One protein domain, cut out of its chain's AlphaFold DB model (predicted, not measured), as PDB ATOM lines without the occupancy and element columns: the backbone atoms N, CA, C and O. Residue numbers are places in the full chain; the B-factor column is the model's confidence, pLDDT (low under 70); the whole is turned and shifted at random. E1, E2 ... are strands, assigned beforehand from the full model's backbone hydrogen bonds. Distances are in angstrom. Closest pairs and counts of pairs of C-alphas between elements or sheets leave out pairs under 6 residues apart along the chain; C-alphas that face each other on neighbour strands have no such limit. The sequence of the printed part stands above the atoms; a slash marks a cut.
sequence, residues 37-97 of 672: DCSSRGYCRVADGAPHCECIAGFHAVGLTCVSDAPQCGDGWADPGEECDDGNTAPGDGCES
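AT A GLANCE: This is residues 37 to 97 of the 672 residues of the protein "DUF4215 domain-containing protein" of Deltaproteobacteria bacterium (UniProt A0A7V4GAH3). With little regular structure, this is a chain of two small strand hairpins, E1-E2 at one end and E3-E4 next, then a winding stretch without named elements, residues 68 to 97, reaching the other end. The printed part has 61 residues, no named helix and four strands, E1 to E4 in order, in two antiparallel two-stranded sheets; 18 residues lie in them, class all strand. It is loose, radius of gyration of the C-alphas 15.2 A, spanning 46 by 21 by 18 A.

IN THESE COORDINATES: E1, residues 42 to 47, starts at C-alpha (-17.101, -5.908, 30.188) and measures 14.9 A; E2, residues 50 to 55, 16.3 A. E3 is residues 60 to 62, 6.5 A; E4, residues 65 to 67, 6.6 A, ends at C-alpha (-24.783, -8.758, 23.883).

HOW THE PARTS SIT: In the hairpin E1 and E2, at 147 degrees, N 45 and O 52 are 2.9 A apart, within hydrogen-bond range. In the hairpin E3 and E4, at 130 degrees, N 62 and O 65 are 2.9 A apart, also within range. The closest C-alphas of E2 and E4, Cys 55 and Cys 66, are 5.8 A apart. E1 and E3 are apart.

THE WHOLE: The farthest C-alphas, Asp 48 and Gly 92, are 47.0 A apart. The printed part has no cut; its three links between strands are tight. pLDDT is under 70 at residues 68 to 71, 77, 81 and 92 to 93.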
ATOM      1  N   ASP A  37     -15.616 -13.647  33.196       79.19
ATOM      2  CA  ASP A  37     -14.942 -12.837  32.151       79.19
ATOM      3  C   ASP A  37     -15.868 -11.863  31.383       79.19
ATOM      4  O   ASP A  37     -15.434 -11.187  30.459       79.19
ATOM      5  N   CYS A  38     -17.162 -11.765  31.717       80.44
ATOM      6  CA  CYS A  38     -18.097 -10.807  31.093       80.44
ATOM      7  C   CYS A  38     -18.012 -10.730  29.548       80.44
ATOM      8  O   CYS A  38     -18.028  -9.649  28.951       80.44
ATOM      9  N   SER A  39     -17.867 -11.898  28.905       78.56
ATOM     10  CA  SER A  39     -17.696 -12.077  27.451       78.56
ATOM     11  C   SER A  39     -16.540 -11.272  26.832       78.56
ATOM     12  O   SER A  39     -16.614 -10.899  25.660       78.56
ATOM     13  N   SER A  40     -15.510 -10.944  27.623       80.00
ATOM     14  CA  SER A  40     -14.385 -10.058  27.279       80.00
ATOM     15  C   SER A  40     -14.809  -8.658  26.783       80.00
ATOM     16  O   SER A  40     -14.009  -7.914  26.211       80.00
ATOM     17  N   ARG A  41     -16.082  -8.292  26.985       80.50
ATOM     18  CA  ARG A  41     -16.737  -7.045  26.541       80.50
ATOM     19  C   ARG A  41     -17.277  -6.242  27.731       80.50
ATOM     20  O   ARG A  41     -18.069  -5.317  27.571       80.50
ATOM     21  N   GLY A  42     -16.815  -6.578  28.928       81.25
ATOM     22  CA  GLY A  42     -17.101  -5.908  30.188       81.25
ATOM     23  C   GLY A  42     -16.106  -6.344  31.259       81.25
ATOM     24  O   GLY A  42     -15.202  -7.131  30.981       81.25
ATOM     25  N   TYR A  43     -16.262  -5.846  32.483       84.19
ATOM     26  CA  TYR A  43     -15.471  -6.301  33.633       84.19
ATOM     27  C   TYR A  43     -16.377  -6.731  34.793       84.19
ATOM     28  O   TYR A  43     -17.445  -6.151  35.009       84.19
ATOM     29  N   CYS A  44     -15.953  -7.766  35.531       82.81
ATOM     30  CA  CYS A  44     -16.696  -8.294  36.678       82.81
ATOM     31  C   CYS A  44     -16.525  -7.394  37.902       82.81
ATOM     32  O   CYS A  44     -15.408  -7.015  38.264       82.81
ATOM     33  N   ARG A  45     -17.636  -7.109  38.580       87.50
ATOM     34  CA  ARG A  45     -17.668  -6.438  39.881       87.50
ATOM     35  C   ARG A  45     -18.583  -7.201  40.832       87.50
ATOM     36  O   ARG A  45     -19.667  -7.617  40.441       87.50
ATOM     37  N   VAL A  46     -18.173  -7.339  42.094       82.81
ATOM     38  CA  VAL A  46     -19.032  -7.919  43.139       82.81
ATOM     39  C   VAL A  46     -20.005  -6.852  43.647       82.81
ATOM     40  O   VAL A  46     -19.582  -5.814  44.167       82.81
ATOM     41  N   ALA A  47     -21.302  -7.114  43.501       77.88
ATOM     42  CA  ALA A  47     -22.397  -6.330  44.068       77.88
ATOM     43  C   ALA A  47     -23.343  -7.288  44.807       77.88
ATOM     44  O   ALA A  47     -23.656  -8.362  44.301       77.88
ATOM     45  N   ASP A  48     -23.728  -6.944  46.039       79.44
ATOM     46  CA  ASP A  48     -24.597  -7.767  46.901       79.44
ATOM     47  C   ASP A  48     -24.134  -9.228  47.086       79.44
ATOM     48  O   ASP A  48     -24.934 -10.150  47.225       79.44
ATOM     49  N   GLY A  49     -22.815  -9.449  47.103       75.25
ATOM     50  CA  GLY A  49     -22.218 -10.773  47.309       75.25
ATOM     51  C   GLY A  49     -22.214 -11.689  46.078       75.25
ATOM     52  O   GLY A  49     -21.761 -12.824  46.194       75.25
ATOM     53  N   ALA A  50     -22.651 -11.205  44.907       76.19
ATOM     54  CA  ALA A  50     -22.652 -11.935  43.637       76.19
ATOM     55  C   ALA A  50     -21.866 -11.181  42.539       76.19
ATOM     56  O   ALA A  50     -21.723  -9.955  42.612       76.19
ATOM     57  N   PRO A  51     -21.328 -11.878  41.519       82.06
ATOM     58  CA  PRO A  51     -20.673 -11.226  40.388       82.06
ATOM     59  C   PRO A  51     -21.702 -10.538  39.475       82.06
ATOM     60  O   PRO A  51     -22.778 -11.077  39.226       82.06
ATOM     61  N   HIS A  52     -21.365  -9.359  38.953       87.06
ATOM     62  CA  HIS A  52     -22.150  -8.629  37.955       87.06
ATOM     63  C   HIS A  52     -21.232  -8.062  36.866       87.06
ATOM     64  O   HIS A  52     -20.108  -7.649  37.163       87.06
ATOM     65  N   CYS A  53     -21.706  -8.030  35.618       85.50
ATOM     66  CA  CYS A  53     -20.932  -7.543  34.477       85.50
ATOM     67  C   CYS A  53     -21.298  -6.109  34.102       85.50
ATOM     68  O   CYS A  53     -22.440  -5.820  33.756       85.50
ATOM     69  N   GLU A  54     -20.309  -5.217  34.129       87.88
ATOM     70  CA  GLU A  54     -20.427  -3.863  33.577       87.88
ATOM     71  C   GLU A  54     -19.894  -3.872  32.135       87.88
ATOM     72  O   GLU A  54     -18.696  -4.058  31.913       87.88
ATOM     73  N   CYS A  55     -20.788  -3.726  31.150       84.50
ATOM     74  CA  CYS A  55     -20.460  -3.824  29.721       84.50
ATOM     75  C   CYS A  55     -19.944  -2.503  29.129       84.50
ATOM     76  O   CYS A  55     -20.375  -1.416  29.521       84.50
ATOM     77  N   ILE A  56     -19.039  -2.593  28.147       81.81
ATOM     78  CA  ILE A  56     -18.578  -1.437  27.358       81.81
ATOM     79  C   ILE A  56     -19.679  -0.939  26.402       81.81
ATOM     80  O   ILE A  56     -20.568  -1.690  26.013       81.81
ATOM     81  N   ALA A  57     -19.613   0.332  25.997       75.75
ATOM     82  CA  ALA A  57     -20.636   0.964  25.158       75.75
ATOM     83  C   ALA A  57     -20.887   0.213  23.827       75.75
ATOM     84  O   ALA A  57     -19.937  -0.142  23.131       75.75
ATOM     85  N   GLY A  58     -22.166   0.028  23.466       72.62
ATOM     86  CA  GLY A  58     -22.618  -0.772  22.313       72.62
ATOM     87  C   GLY A  58     -23.033  -2.206  22.663       72.62
ATOM     88  O   GLY A  58     -23.440  -2.949  21.774       72.62
ATOM     89  N   PHE A  59     -22.927  -2.576  23.943       76.81
ATOM     90  CA  PHE A  59     -23.405  -3.835  24.499       76.81
ATOM     91  C   PHE A  59     -24.176  -3.567  25.790       76.81
ATOM     92  O   PHE A  59     -23.801  -2.683  26.568       76.81
ATOM     93  N   HIS A  60     -25.215  -4.354  26.053       82.19
ATOM     94  CA  HIS A  60     -25.921  -4.328  27.332       82.19
ATOM     95  C   HIS A  60     -25.767  -5.666  28.069       82.19
ATOM     96  O   HIS A  60     -25.568  -6.716  27.454       82.19
ATOM     97  N   ALA A  61     -25.791  -5.611  29.405       78.69
ATOM     98  CA  ALA A  61     -25.605  -6.786  30.247       78.69
ATOM     99  C   ALA A  61     -26.874  -7.644  30.257       78.69
ATOM    100  O   ALA A  61     -27.946  -7.174  30.641       78.69
ATOM    101  N   VAL A  62     -26.723  -8.915  29.893       77.69
ATOM    102  CA  VAL A  62     -27.729  -9.962  30.076       77.69
ATOM    103  C   VAL A  62     -27.072 -11.061  30.906       77.69
ATOM    104  O   VAL A  62     -26.204 -11.802  30.439       77.69
ATOM    105  N   GLY A  63     -27.415 -11.109  32.195       80.31
ATOM    106  CA  GLY A  63     -26.737 -11.971  33.165       80.31
ATOM    107  C   GLY A  63     -25.257 -11.604  33.332       80.31
ATOM    108  O   GLY A  63     -24.925 -10.463  33.644       80.31
ATOM    109  N   LEU A  64     -24.365 -12.577  33.124       79.75
ATOM    110  CA  LEU A  64     -22.904 -12.395  33.183       79.75
ATOM    111  C   LEU A  64     -22.268 -12.229  31.789       79.75
ATOM    112  O   LEU A  64     -21.083 -12.509  31.609       79.75
ATOM    113  N   THR A  65     -23.053 -11.806  30.793       75.62
ATOM    114  CA  THR A  65     -22.615 -11.646  29.396       75.62
ATOM    115  C   THR A  65     -23.055 -10.306  28.808       75.62
ATOM    116  O   THR A  65     -24.032  -9.714  29.266       75.62
ATOM    117  N   CYS A  66     -22.327  -9.823  27.800       79.44
ATOM    118  CA  CYS A  66     -22.588  -8.554  27.112       79.44
ATOM    119  C   CYS A  66     -22.959  -8.810  25.634       79.44
ATOM    120  O   CYS A  66     -22.127  -9.355  24.898       79.44
ATOM    121  N   VAL A  67     -24.170  -8.417  25.201       72.88
ATOM    122  CA  VAL A  67     -24.783  -8.758  23.883       72.88
ATOM    123  C   VAL A  67     -25.041  -7.505  23.015       72.88
ATOM    124  O   VAL A  67     -25.173  -6.415  23.570       72.88
ATOM    125  N   SER A  68     -25.038  -7.647  21.675       68.38
ATOM    126  CA  SER A  68     -25.191  -6.571  20.665       68.38
ATOM    127  C   SER A  68     -26.649  -6.264  20.280       68.38
ATOM    128  O   SER A  68     -27.517  -7.109  20.445       68.38
ATOM    129  N   ASP A  69     -26.909  -5.081  19.703       68.75
ATOM    130  CA  ASP A  69     -28.267  -4.510  19.569       68.75
ATOM    131  C   ASP A  69     -28.925  -4.515  18.131       68.75
ATOM    132  O   ASP A  69     -29.812  -3.690  17.905       68.75
ATOM    133  N   ALA A  70     -28.570  -5.362  17.130       61.78
ATOM    134  CA  ALA A  70     -29.259  -5.400  15.795       61.78
ATOM    135  C   ALA A  70     -29.314  -6.795  15.080       61.78
ATOM    136  O   ALA A  70     -28.246  -7.390  14.979       61.78
ATOM    137  N   PRO A  71     -30.474  -7.254  14.516       63.25
ATOM    138  CA  PRO A  71     -30.728  -8.668  14.131       63.25
ATOM    139  C   PRO A  71     -30.373  -9.138  12.684       63.25
ATOM    140  O   PRO A  71     -30.640  -8.370  11.746       63.25
ATOM    141  N   GLN A  72     -29.858 -10.376  12.475       73.06
ATOM    142  CA  GLN A  72     -29.577 -11.006  11.146       73.06
ATOM    143  C   GLN A  72     -29.692 -12.562  11.048       73.06
ATOM    144  O   GLN A  72     -28.746 -13.268  11.366       73.06
ATOM    145  N   CYS A  73     -30.731 -13.061  10.362       75.50
ATOM    146  CA  CYS A  73     -30.946 -14.493  10.066       75.50
ATOM    147  C   CYS A  73     -29.797 -15.186   9.298       75.50
ATOM    148  O   CYS A  73     -29.437 -14.799   8.176       75.50
ATOM    149  N   GLY A  74     -29.302 -16.277   9.877       77.75
ATOM    150  CA  GLY A  74     -28.198 -17.128   9.450       77.75
ATOM    151  C   GLY A  74     -26.835 -16.761  10.046       77.75
ATOM    152  O   GLY A  74     -25.816 -17.154   9.470       77.75
ATOM    153  N   ASP A  75     -26.776 -15.994  11.139       75.94
ATOM    154  CA  ASP A  75     -25.520 -15.544  11.762       75.94
ATOM    155  C   ASP A  75     -25.090 -16.361  13.000       75.94
ATOM    156  O   ASP A  75     -23.983 -16.183  13.533       75.94
ATOM    157  N   GLY A  76     -25.919 -17.329  13.392       76.38
ATOM    158  CA  GLY A  76     -25.702 -18.261  14.491       76.38
ATOM    159  C   GLY A  76     -26.309 -17.808  15.815       76.38
ATOM    160  O   GLY A  76     -26.076 -18.477  16.829       76.38
ATOM    161  N   TRP A  77     -27.056 -16.700  15.836       69.38
ATOM    162  CA  TRP A  77     -27.712 -16.178  17.029       69.38
ATOM    163  C   TRP A  77     -29.181 -15.889  16.744       69.38
ATOM    164  O   TRP A  77     -29.517 -15.090  15.889       69.38
ATOM    165  N   ALA A  78     -30.077 -16.511  17.513       75.62
ATOM    166  CA  ALA A  78     -31.502 -16.219  17.411       75.62
ATOM    167  C   ALA A  78     -31.788 -14.818  17.975       75.62
ATOM    168  O   ALA A  78     -31.938 -14.634  19.192       75.62
ATOM    169  N   ASP A  79     -31.837 -13.830  17.090       73.00
ATOM    170  CA  ASP A  79     -32.074 -12.448  17.468       73.00
ATOM    171  C   ASP A  79     -33.568 -12.154  17.736       73.00
ATOM    172  O   ASP A  79     -34.461 -12.873  17.271       73.00
ATOM    173  N   PRO A  80     -33.906 -11.071  18.471       72.88
ATOM    174  CA  PRO A  80     -35.295 -10.700  18.732       72.88
ATOM    175  C   PRO A  80     -36.103 -10.453  17.441       72.88
ATOM    176  O   PRO A  80     -36.030  -9.383  16.835       72.88
ATOM    177  N   GLY A  81     -36.924 -11.436  17.052       69.38
ATOM    178  CA  GLY A  81     -37.723 -11.430  15.819       69.38
ATOM    179  C   GLY A  81     -37.620 -12.721  15.000       69.38
ATOM    180  O   GLY A  81     -38.463 -12.939  14.129       69.38
ATOM    181  N   GLU A  82     -36.648 -13.578  15.310       77.62
ATOM    182  CA  GLU A  82     -36.411 -14.882  14.684       77.62
ATOM    183  C   GLU A  82     -36.904 -16.011  15.603       77.62
ATOM    184  O   GLU A  82     -36.764 -15.932  16.825       77.62
ATOM    185  N   GLU A  83     -37.547 -17.046  15.046       78.50
ATOM    186  CA  GLU A  83     -37.973 -18.221  15.826       78.50
ATOM    187  C   GLU A  83     -36.806 -19.218  15.975       78.50
ATOM    188  O   GLU A  83     -36.743 -19.931  16.972       78.50
ATOM    189  N   CYS A  84     -35.849 -19.217  15.042       77.50
ATOM    190  CA  CYS A  84     -34.616 -20.008  15.055       77.50
ATOM    191  C   CYS A  84     -33.517 -19.303  14.236       77.50
ATOM    192  O   CYS A  84     -33.859 -18.508  13.371       77.50
ATOM    193  N   ASP A  85     -32.241 -19.623  14.473       79.50
ATOM    194  CA  ASP A  85     -31.088 -19.285  13.619       79.50
ATOM    195  C   ASP A  85     -30.043 -20.399  13.792       79.50
ATOM    196  O   ASP A  85     -29.642 -20.705  14.918       79.50
ATOM    197  N   ASP A  86     -29.648 -21.061  12.707       76.56
ATOM    198  CA  ASP A  86     -28.729 -22.206  12.724       76.56
ATOM    199  C   ASP A  86     -27.362 -21.899  12.087       76.56
ATOM    200  O   ASP A  86     -26.592 -22.801  11.737       76.56
ATOM    201  N   GLY A  87     -27.038 -20.611  11.946       77.31
ATOM    202  CA  GLY A  87     -25.802 -20.147  11.325       77.31
ATOM    203  C   GLY A  87     -25.781 -20.274   9.805       77.31
ATOM    204  O   GLY A  87     -24.710 -20.123   9.203       77.31
ATOM    205  N   ASN A  88     -26.919 -20.581   9.168       75.50
ATOM    206  CA  ASN A  88     -27.060 -20.562   7.719       75.50
ATOM    207  C   ASN A  88     -28.504 -20.210   7.263       75.50
ATOM    208  O   ASN A  88     -29.317 -19.743   8.044       75.50
ATOM    209  N   THR A  89     -28.804 -20.294   5.958       79.69
ATOM    210  CA  THR A  89     -30.143 -19.964   5.398       79.69
ATOM    211  C   THR A  89     -30.702 -21.068   4.491       79.69
ATOM    212  O   THR A  89     -31.586 -20.823   3.663       79.69
ATOM    213  N   ALA A  90     -30.165 -22.287   4.586       78.50
ATOM    214  CA  ALA A  90     -30.658 -23.441   3.852       78.50
ATOM    215  C   ALA A  90     -31.980 -23.915   4.477       78.50
ATOM    216  O   ALA A  90     -32.047 -24.109   5.673       78.50
ATOM    217  N   PRO A  91     -33.055 -24.109   3.700       70.75
ATOM    218  CA  PRO A  91     -34.304 -24.623   4.252       70.75
ATOM    219  C   PRO A  91     -34.255 -26.146   4.477       70.75
ATOM    220  O   PRO A  91     -33.767 -26.891   3.620       70.75
ATOM    221  N   GLY A  92     -34.873 -26.614   5.568       69.00
ATOM    222  CA  GLY A  92     -35.161 -28.033   5.830       69.00
ATOM    223  C   GLY A  92     -34.178 -28.782   6.742       69.00
ATOM    224  O   GLY A  92     -34.254 -30.009   6.820       69.00
ATOM    225  N   ASP A  93     -33.285 -28.071   7.423       64.38
ATOM    226  CA  ASP A  93     -32.303 -28.546   8.415       64.38
ATOM    227  C   ASP A  93     -32.674 -28.177   9.868       64.38
ATOM    228  O   ASP A  93     -31.886 -28.379  10.791       64.38
ATOM    229  N   GLY A  94     -33.912 -27.725  10.083       70.88
ATOM    230  CA  GLY A  94     -34.462 -27.368  11.394       70.88
ATOM    231  C   GLY A  94     -34.802 -25.884  11.514       70.88
ATOM    232  O   GLY A  94     -35.717 -25.542  12.267       70.88
ATOM    233  N   CYS A  95     -34.172 -25.024  10.706       79.31
ATOM    234  CA  CYS A  95     -34.527 -23.617  10.599       79.31
ATOM    235  C   CYS A  95     -34.769 -23.211   9.141       79.31
ATOM    236  O   CYS A  95     -33.878 -23.197   8.305       79.31
ATOM    237  N   GLU A  96     -36.019 -22.904   8.795       79.44
ATOM    238  CA  GLU A  96     -36.361 -22.462   7.443       79.44
ATOM    239  C   GLU A  96     -35.673 -21.129   7.119       79.44
ATOM    240  O   GLU A  96     -35.407 -20.317   8.000       79.44
ATOM    241  N   SER A  97     -35.475 -20.829   5.833       74.38
ATOM    242  CA  SER A  97     -34.743 -19.633   5.371       74.38
ATOM    243  C   SER A  97     -35.381 -18.279   5.748       74.38
ATOM    244  O   SER A  97     -34.900 -17.223   5.340       74.38
TER     245      SER A  97